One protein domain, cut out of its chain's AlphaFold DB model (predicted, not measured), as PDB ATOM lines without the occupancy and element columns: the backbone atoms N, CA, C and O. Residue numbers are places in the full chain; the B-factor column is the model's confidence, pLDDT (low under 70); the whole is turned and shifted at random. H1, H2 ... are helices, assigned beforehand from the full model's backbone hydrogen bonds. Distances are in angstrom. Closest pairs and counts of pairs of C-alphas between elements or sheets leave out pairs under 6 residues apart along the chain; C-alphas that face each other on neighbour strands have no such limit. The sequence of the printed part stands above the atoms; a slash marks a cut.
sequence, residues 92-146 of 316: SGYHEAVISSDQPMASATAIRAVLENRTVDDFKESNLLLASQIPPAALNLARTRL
ATOM      1  N   SER A  92      30.282 -13.283 -30.638       60.56
ATOM      2  CA  SER A  92      30.999 -12.680 -31.766       60.56
ATOM      3  C   SER A  92      32.083 -13.574 -32.379       60.56
ATOM      4  O   SER A  92      32.634 -14.496 -31.742       60.56
ATOM      5  N   GLY A  93      32.409 -13.277 -33.643       60.16
ATOM      6  CA  GLY A  93      33.528 -13.871 -34.361       60.16
ATOM      7  C   GLY A  93      34.846 -13.706 -33.597       60.16
ATOM      8  O   GLY A  93      35.061 -12.743 -32.865       60.16
ATOM      9  N   TYR A  94      35.763 -14.665 -33.761       49.72
ATOM     10  CA  TYR A  94      37.026 -14.727 -33.007       49.72
ATOM     11  C   TYR A  94      37.889 -13.447 -33.122       49.72
ATOM     12  O   TYR A  94      38.661 -13.140 -32.212       49.72
ATOM     13  N   HIS A  95      37.739 -12.694 -34.218       51.56
ATOM     14  CA  HIS A  95      38.508 -11.485 -34.532       51.56
ATOM     15  C   HIS A  95      37.736 -10.169 -34.378       51.56
ATOM     16  O   HIS A  95      38.287  -9.117 -34.690       51.56
ATOM     17  N   GLU A  96      36.494 -10.190 -33.896       60.91
ATOM     18  CA  GLU A  96      35.772  -8.942 -33.644       60.91
ATOM     19  C   GLU A  96      36.388  -8.243 -32.430       60.91
ATOM     20  O   GLU A  96      36.399  -8.788 -31.324       60.91
ATOM     21  N   ALA A  97      36.959  -7.060 -32.664       58.47
ATOM     22  CA  ALA A  97      37.662  -6.249 -31.670       58.47
ATOM     23  C   ALA A  97      36.746  -5.246 -30.944       58.47
ATOM     24  O   ALA A  97      37.219  -4.489 -30.103       58.47
ATOM     25  N   VAL A  98      35.447  -5.244 -31.255       62.84
ATOM     26  CA  VAL A  98      34.465  -4.301 -30.707       62.84
ATOM     27  C   VAL A  98      33.453  -5.056 -29.851       62.84
ATOM     28  O   VAL A  98      32.984  -6.132 -30.227       62.84
ATOM     29  N   ILE A  99      33.135  -4.499 -28.683       63.72
ATOM     30  CA  ILE A  99      32.020  -4.960 -27.854       63.72
ATOM     31  C   ILE A  99      30.764  -4.251 -28.361       63.72
ATOM     32  O   ILE A  99      30.661  -3.033 -28.252       63.72
ATOM     33  N   SER A 100      29.818  -5.003 -28.916       63.38
ATOM     34  CA  SER A 100      28.497  -4.488 -29.287       63.38
ATOM     35  C   SER A 100      27.485  -4.827 -28.196       63.38
ATOM     36  O   SER A 100      27.477  -5.955 -27.703       63.38
ATOM     37  N   SER A 101      26.608  -3.879 -27.853       60.09
ATOM     38  CA  SER A 101      25.503  -4.069 -26.895       60.09
ATOM     39  C   SER A 101      24.580  -5.229 -27.265       60.09
ATOM     40  O   SER A 101      24.001  -5.870 -26.393       60.09
ATOM     41  N   ASP A 102      24.481  -5.515 -28.561       63.31
ATOM     42  CA  ASP A 102      23.539  -6.483 -29.122       63.31
ATOM     43  C   ASP A 102      24.111  -7.912 -29.139       63.31
ATOM     44  O   ASP A 102      23.440  -8.854 -29.561       63.31
ATOM     45  N   GLN A 103      25.362  -8.088 -28.691       65.56
ATOM     46  CA  GLN A 103      26.036  -9.381 -28.634       65.56
ATOM     47  C   GLN A 103      26.251  -9.814 -27.178       65.56
ATOM     48  O   GLN A 103      26.935  -9.129 -26.415       65.56
ATOM     49  N   PRO A 104      25.731 -10.988 -26.775       65.81
ATOM     50  CA  PRO A 104      25.779 -11.421 -25.381       65.81
ATOM     51  C   PRO A 104      27.176 -11.865 -24.929       65.81
ATOM     52  O   PRO A 104      27.402 -12.024 -23.734       65.81
ATOM     53  N   MET A 105      28.095 -12.142 -25.864       78.38
ATOM     54  CA  MET A 105      29.437 -12.637 -25.550       78.38
ATOM     55  C   MET A 105      30.473 -12.091 -26.538       78.38
ATOM     56  O   MET A 105      30.587 -12.571 -27.670       78.38
ATOM     57  N   ALA A 106      31.248 -11.111 -26.086       83.00
ATOM     58  CA  ALA A 106      32.364 -10.529 -26.815       83.00
ATOM     59  C   ALA A 106      33.563 -11.488 -26.920       83.00
ATOM     60  O   ALA A 106      33.740 -12.428 -26.135       83.00
ATOM     61  N   SER A 107      34.436 -11.236 -27.897       84.00
ATOM     62  CA  SER A 107      35.688 -11.973 -28.045       84.00
ATOM     63  C   SER A 107      36.681 -11.572 -26.945       84.00
ATOM     64  O   SER A 107      36.679 -10.442 -26.450       84.00
ATOM     65  N   ALA A 108      37.599 -12.477 -26.594       87.06
ATOM     66  CA  ALA A 108      38.680 -12.149 -25.663       87.06
ATOM     67  C   ALA A 108      39.571 -11.006 -26.190       87.06
ATOM     68  O   ALA A 108      40.161 -10.275 -25.401       87.06
ATOM     69  N   THR A 109      39.665 -10.843 -27.514       86.00
ATOM     70  CA  THR A 109      40.404  -9.748 -28.156       86.00
ATOM     71  C   THR A 109      39.719  -8.403 -27.929       86.00
ATOM     72  O   THR A 109      40.398  -7.461 -27.533       86.00
ATOM     73  N   ALA A 110      38.392  -8.326 -28.081       84.75
ATOM     74  CA  ALA A 110      37.625  -7.115 -27.777       84.75
ATOM     75  C   ALA A 110      37.735  -6.729 -26.296       84.75
ATOM     76  O   ALA A 110      37.977  -5.572 -25.967       84.75
ATOM     77  N   ILE A 111      37.633  -7.714 -25.395       87.56
ATOM     78  CA  ILE A 111      37.792  -7.489 -23.951       87.56
ATOM     79  C   ILE A 111      39.180  -6.914 -23.635       87.56
ATOM     80  O   ILE A 111      39.276  -5.950 -22.879       87.56
ATOM     81  N   ARG A 112      40.254  -7.465 -24.220       88.75
ATOM     82  CA  ARG A 112      41.614  -6.936 -24.026       88.75
ATOM     83  C   ARG A 112      41.772  -5.519 -24.569       88.75
ATOM     84  O   ARG A 112      42.325  -4.697 -23.856       88.75
ATOM     85  N   ALA A 113      41.227  -5.213 -25.746       86.00
ATOM     86  CA  ALA A 113      41.285  -3.863 -26.311       86.00
ATOM     87  C   ALA A 113      40.649  -2.819 -25.374       86.00
ATOM     88  O   ALA A 113      41.211  -1.745 -25.169       86.00
ATOM     89  N   VAL A 114      39.522  -3.158 -24.737       85.81
ATOM     90  CA  VAL A 114      38.901  -2.292 -23.720       85.81
ATOM     91  C   VAL A 114      39.767  -2.178 -22.463       85.81
ATOM     92  O   VAL A 114      39.823  -1.110 -21.868       85.81
ATOM     93  N   LEU A 115      40.445  -3.250 -22.037       86.00
ATOM     94  CA  LEU A 115      41.336  -3.219 -20.867       86.00
ATOM     95  C   LEU A 115      42.621  -2.416 -21.110       86.00
ATOM     96  O   LEU A 115      43.091  -1.753 -20.189       86.00
ATOM     97  N   GLU A 116      43.184  -2.494 -22.313       85.06
ATOM     98  CA  GLU A 116      44.427  -1.819 -22.705       85.06
ATOM     99  C   GLU A 116      44.231  -0.312 -22.891       85.06
ATOM    100  O   GLU A 116      45.095   0.464 -22.495       85.06
ATOM    101  N   ASN A 117      43.072   0.110 -23.409       77.81
ATOM    102  CA  ASN A 117      42.749   1.520 -23.648       77.81
ATOM    103  C   ASN A 117      42.108   2.228 -22.440       77.81
ATOM    104  O   ASN A 117      41.542   3.308 -22.591       77.81
ATOM    105  N   ARG A 118      42.155   1.638 -21.236       73.12
ATOM    106  CA  ARG A 118      41.591   2.273 -20.038       73.12
ATOM    107  C   ARG A 118      42.363   3.540 -19.682       73.12
ATOM    108  O   ARG A 118      43.501   3.465 -19.224       73.12
ATOM    109  N   THR A 119      41.704   4.685 -19.795       58.25
ATOM    110  CA  THR A 119      42.122   5.922 -19.129       58.25
ATOM    111  C   THR A 119      41.526   5.975 -17.715       58.25
ATOM    112  O   THR A 119      40.578   5.250 -17.397       58.25
ATOM    113  N   VAL A 120      42.098   6.801 -16.831       54.91
ATOM    114  CA  VAL A 120      41.583   6.990 -15.458       54.91
ATOM    115  C   VAL A 120      40.153   7.556 -15.480       54.91
ATOM    116  O   VAL A 120      39.341   7.192 -14.628       54.91
ATOM    117  N   ASP A 121      39.823   8.352 -16.499       52.41
ATOM    118  CA  ASP A 121      38.528   9.022 -16.649       52.41
ATOM    119  C   ASP A 121      37.443   8.122 -17.296       52.41
ATOM    120  O   ASP A 121      36.266   8.240 -16.952       52.41
ATOM    121  N   ASP A 122      37.815   7.122 -18.112       59.22
ATOM    122  CA  ASP A 122      36.889   6.159 -18.759       59.22
ATOM    123  C   ASP A 122      36.483   4.962 -17.880       59.22
ATOM    124  O   ASP A 122      35.847   3.995 -18.335       59.22
ATOM    125  N   PHE A 123      36.851   4.976 -16.596       65.12
ATOM    126  CA  PHE A 123      36.698   3.812 -15.724       65.12
ATOM    127  C   PHE A 123      35.234   3.385 -15.557       65.12
ATOM    128  O   PHE A 123      34.953   2.197 -15.385       65.12
ATOM    129  N   LYS A 124      34.276   4.316 -15.617       67.38
ATOM    130  CA  LYS A 124      32.854   4.007 -15.408       67.38
ATOM    131  C   LYS A 124      32.239   3.289 -16.613       67.38
ATOM    132  O   LYS A 124      31.658   2.220 -16.433       67.38
ATOM    133  N   GLU A 125      32.413   3.816 -17.821       67.81
ATOM    134  CA  GLU A 125      31.838   3.235 -19.045       67.81
ATOM    135  C   GLU A 125      32.511   1.914 -19.422       67.81
ATOM    136  O   GLU A 125      31.834   0.904 -19.634       67.81
ATOM    137  N   SER A 126      33.846   1.863 -19.370       71.62
ATOM    138  CA  SER A 126      34.604   0.636 -19.638       71.62
ATOM    139  C   SER A 126      34.243  -0.494 -18.668       71.62
ATOM    140  O   SER A 126      34.164  -1.660 -19.060       71.62
ATOM    141  N   ASN A 127      33.991  -0.182 -17.391       74.69
ATOM    142  CA  ASN A 127      33.556  -1.192 -16.425       74.69
ATOM    143  C   ASN A 127      32.131  -1.680 -16.669       74.69
ATOM    144  O   ASN A 127      31.879  -2.856 -16.425       74.69
ATOM    145  N   LEU A 128      31.211  -0.819 -17.116       76.69
ATOM    146  CA  LEU A 128      29.848  -1.233 -17.458       76.69
ATOM    147  C   LEU A 128      29.856  -2.171 -18.669       76.69
ATOM    148  O   LEU A 128      29.255  -3.246 -18.612       76.69
ATOM    149  N   LEU A 129      30.617  -1.819 -19.710       79.00
ATOM    150  CA  LEU A 129      30.814  -2.675 -20.879       79.00
ATOM    151  C   LEU A 129      31.380  -4.035 -20.472       79.00
ATOM    152  O   LEU A 129      30.805  -5.065 -20.804       79.00
ATOM    153  N   LEU A 130      32.455  -4.062 -19.683       83.31
ATOM    154  CA  LEU A 130      33.058  -5.319 -19.241       83.31
ATOM    155  C   LEU A 130      32.136  -6.122 -18.322       83.31
ATOM    156  O   LEU A 130      32.038  -7.333 -18.493       83.31
ATOM    157  N   ALA A 131      31.418  -5.482 -17.396       85.00
ATOM    158  CA  ALA A 131      30.481  -6.160 -16.499       85.00
ATOM    159  C   ALA A 131      29.383  -6.928 -17.249       85.00
ATOM    160  O   ALA A 131      28.921  -7.953 -16.756       85.00
ATOM    161  N   SER A 132      28.999  -6.462 -18.442       84.19
ATOM    162  CA  SER A 132      28.043  -7.165 -19.305       84.19
ATOM    163  C   SER A 132      28.636  -8.385 -20.028       84.19
ATOM    164  O   SER A 132      27.886  -9.236 -20.494       84.19
ATOM    165  N   GLN A 133      29.968  -8.495 -20.107       86.50
ATOM    166  CA  GLN A 133      30.670  -9.479 -20.943       86.50
ATOM    167  C   GLN A 133      31.482 -10.513 -20.152       86.50
ATOM    168  O   GLN A 133      31.797 -11.580 -20.684       86.50
ATOM    169  N   ILE A 134      31.858 -10.221 -18.900       88.56
ATOM    170  CA  ILE A 134      32.665 -11.120 -18.061       88.56
ATOM    171  C   ILE A 134      32.028 -11.358 -16.686       88.56
ATOM    172  O   ILE A 134      31.379 -10.467 -16.140       88.56
ATOM    173  N   PRO A 135      32.256 -12.530 -16.062       91.19
ATOM    174  CA  PRO A 135      31.743 -12.805 -14.724       91.19
ATOM    175  C   PRO A 135      32.260 -11.810 -13.667       91.19
ATOM    176  O   PRO A 135      33.408 -11.359 -13.766       91.19
ATOM    177  N   PRO A 136      31.508 -11.558 -12.573       89.62
ATOM    178  CA  PRO A 136      31.908 -10.616 -11.521       89.62
ATOM    179  C   PRO A 136      33.294 -10.894 -10.922       89.62
ATOM    180  O   PRO A 136      34.060  -9.973 -10.646       89.62
ATOM    181  N   ALA A 137      33.658 -12.172 -10.769       90.00
ATOM    182  CA  ALA A 137      34.978 -12.563 -10.277       90.00
ATOM    183  C   ALA A 137      36.118 -12.111 -11.210       90.00
ATOM    184  O   ALA A 137      37.171 -11.697 -10.727       90.00
ATOM    185  N   ALA A 138      35.909 -12.165 -12.530       90.56
ATOM    186  CA  ALA A 138      36.876 -11.690 -13.517       90.56
ATOM    187  C   ALA A 138      36.925 -10.156 -13.553       90.56
ATOM    188  O   ALA A 138      38.012  -9.584 -13.604       90.56
ATOM    189  N   LEU A 139      35.771  -9.489 -13.436       88.31
ATOM    190  CA  LEU A 139      35.697  -8.028 -13.360       88.31
ATOM    191  C   LEU A 139      36.454  -7.473 -12.147       88.31
ATOM    192  O   LEU A 139      37.199  -6.506 -12.276       88.31
ATOM    193  N   ASN A 140      36.322  -8.106 -10.980       87.69
ATOM    194  CA  ASN A 140      37.049  -7.698  -9.776       87.69
ATOM    195  C   ASN A 140      38.575  -7.808  -9.947       87.69
ATOM    196  O   ASN A 140      39.316  -6.938  -9.489       87.69
ATOM    197  N   LEU A 141      39.053  -8.835 -10.655       86.88
ATOM    198  CA  LEU A 141      40.474  -8.955 -10.995       86.88
ATOM    199  C   LEU A 141      40.904  -7.876 -11.995       86.88
ATOM    200  O   LEU A 141      41.927  -7.232 -11.792       86.88
ATOM    201  N   ALA A 142      40.091  -7.618 -13.019       84.25
ATOM    202  CA  ALA A 142      40.348  -6.578 -14.014       84.25
ATOM    203  C   ALA A 142      40.314  -5.147 -13.440       84.25
ATOM    204  O   ALA A 142      40.785  -4.213 -14.082       84.25
ATOM    205  N   ARG A 143      39.730  -4.939 -12.254       81.12
ATOM    206  CA  ARG A 143      39.756  -3.652 -11.535       81.12
ATOM    207  C   ARG A 143      41.020  -3.452 -10.707       81.12
ATOM    208  O   ARG A 143      41.405  -2.317 -10.471       81.12
ATOM    209  N   THR A 144      41.628  -4.537 -10.239       81.06
ATOM    210  CA  THR A 144      42.762  -4.486  -9.303       81.06
ATOM    211  C   THR A 144      44.108  -4.731  -9.976       81.06
ATOM    212  O   THR A 144      45.139  -4.417  -9.388       81.06
ATOM    213  N   ARG A 145      44.113  -5.270 -11.202       82.94
ATOM    214  CA  ARG A 145      45.322  -5.586 -11.967       82.94
ATOM    215  C   ARG A 145      45.321  -4.900 -13.323       82.94
ATOM    216  O   ARG A 145      44.315  -4.927 -14.029       82.94
ATOM    217  N   LEU A 146      46.469  -4.340 -13.688       84.50
ATOM    218  CA  LEU A 146      46.692  -3.752 -15.007       84.50
ATOM    219  C   LEU A 146      47.162  -4.830 -15.996       84.50
ATOM    220  O   LEU A 146      47.882  -5.748 -15.599       84.50
TER     221      LEU A 146
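What this domain is: This is residues 92 to 146 of the 316 residues of an uncharacterized protein of Lachnospiraceae bacterium AM48-27BH (UniProt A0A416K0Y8). Three short helices stand side by side in a small, loose up-and-down group, their centres making a triangle, with H2 touching both H1 and H3. Ahead of them a looped stretch without a named element, residues 92 to 107, makes one end of the longest axis. The printed part has 55 residues, with three named helices in the order H1, H2, H3 and no named strand; its class is all helix. It is compact, with a radius of gyration of the C-alphas of 10.6 A and spans of 28 by 21 by 17 A.

How they stand to each other: Go past residues 92 to 107 and you reach H1, residues 108 to 116. Next comes H2, residues 123 to 133, which touches H1 and forms a helical hairpin with it: look at Val 114 and Ser 126, whose C-alphas are the closest, 6.6 A apart. The two run opposite ways at a shallow tilt of 12 degrees. H3, residues 136 to 144, forms a second helical hairpin with H2; they only just touch, with 3 pairs of C-alphas within 8 A, the closest being those of Ala 131 and Leu 139 at 6.4 A. They run opposite ways at a shallow tilt of 29 degrees. H1 and H3 are close but not clearly touching, with the C-alphas of Leu 115 and Ala 142 the closest at 7.7 A; they run the same way at a shallow tilt of 33 degrees, only just short of steep. In H1 and H3 every O i to N i+4 pair is within hydrogen-bond range; in H2, 6 of 7 are.

Where its parts are: Find C-alpha 108 at (38.680, -12.149, -25.663); from there H1 runs 12.2 A to C-alpha 116. H2 begins at C-alpha 123, (36.698, 3.812, -15.724), and runs 15.5 A. H3 runs 12.7 A and ends at C-alpha 144, (42.762, -4.486, -9.303).

The domain as a whole: The C-alphas farthest apart are those of Gly 93 and Asp 121, at 29.4 A. The printed part has no cut; the link from H1 to H2 is short and that from H2 to H3 is tight. Mean pLDDT of the printed part is 75.5, and residues 92 to 104 and 119 to 125 of this model are under 70.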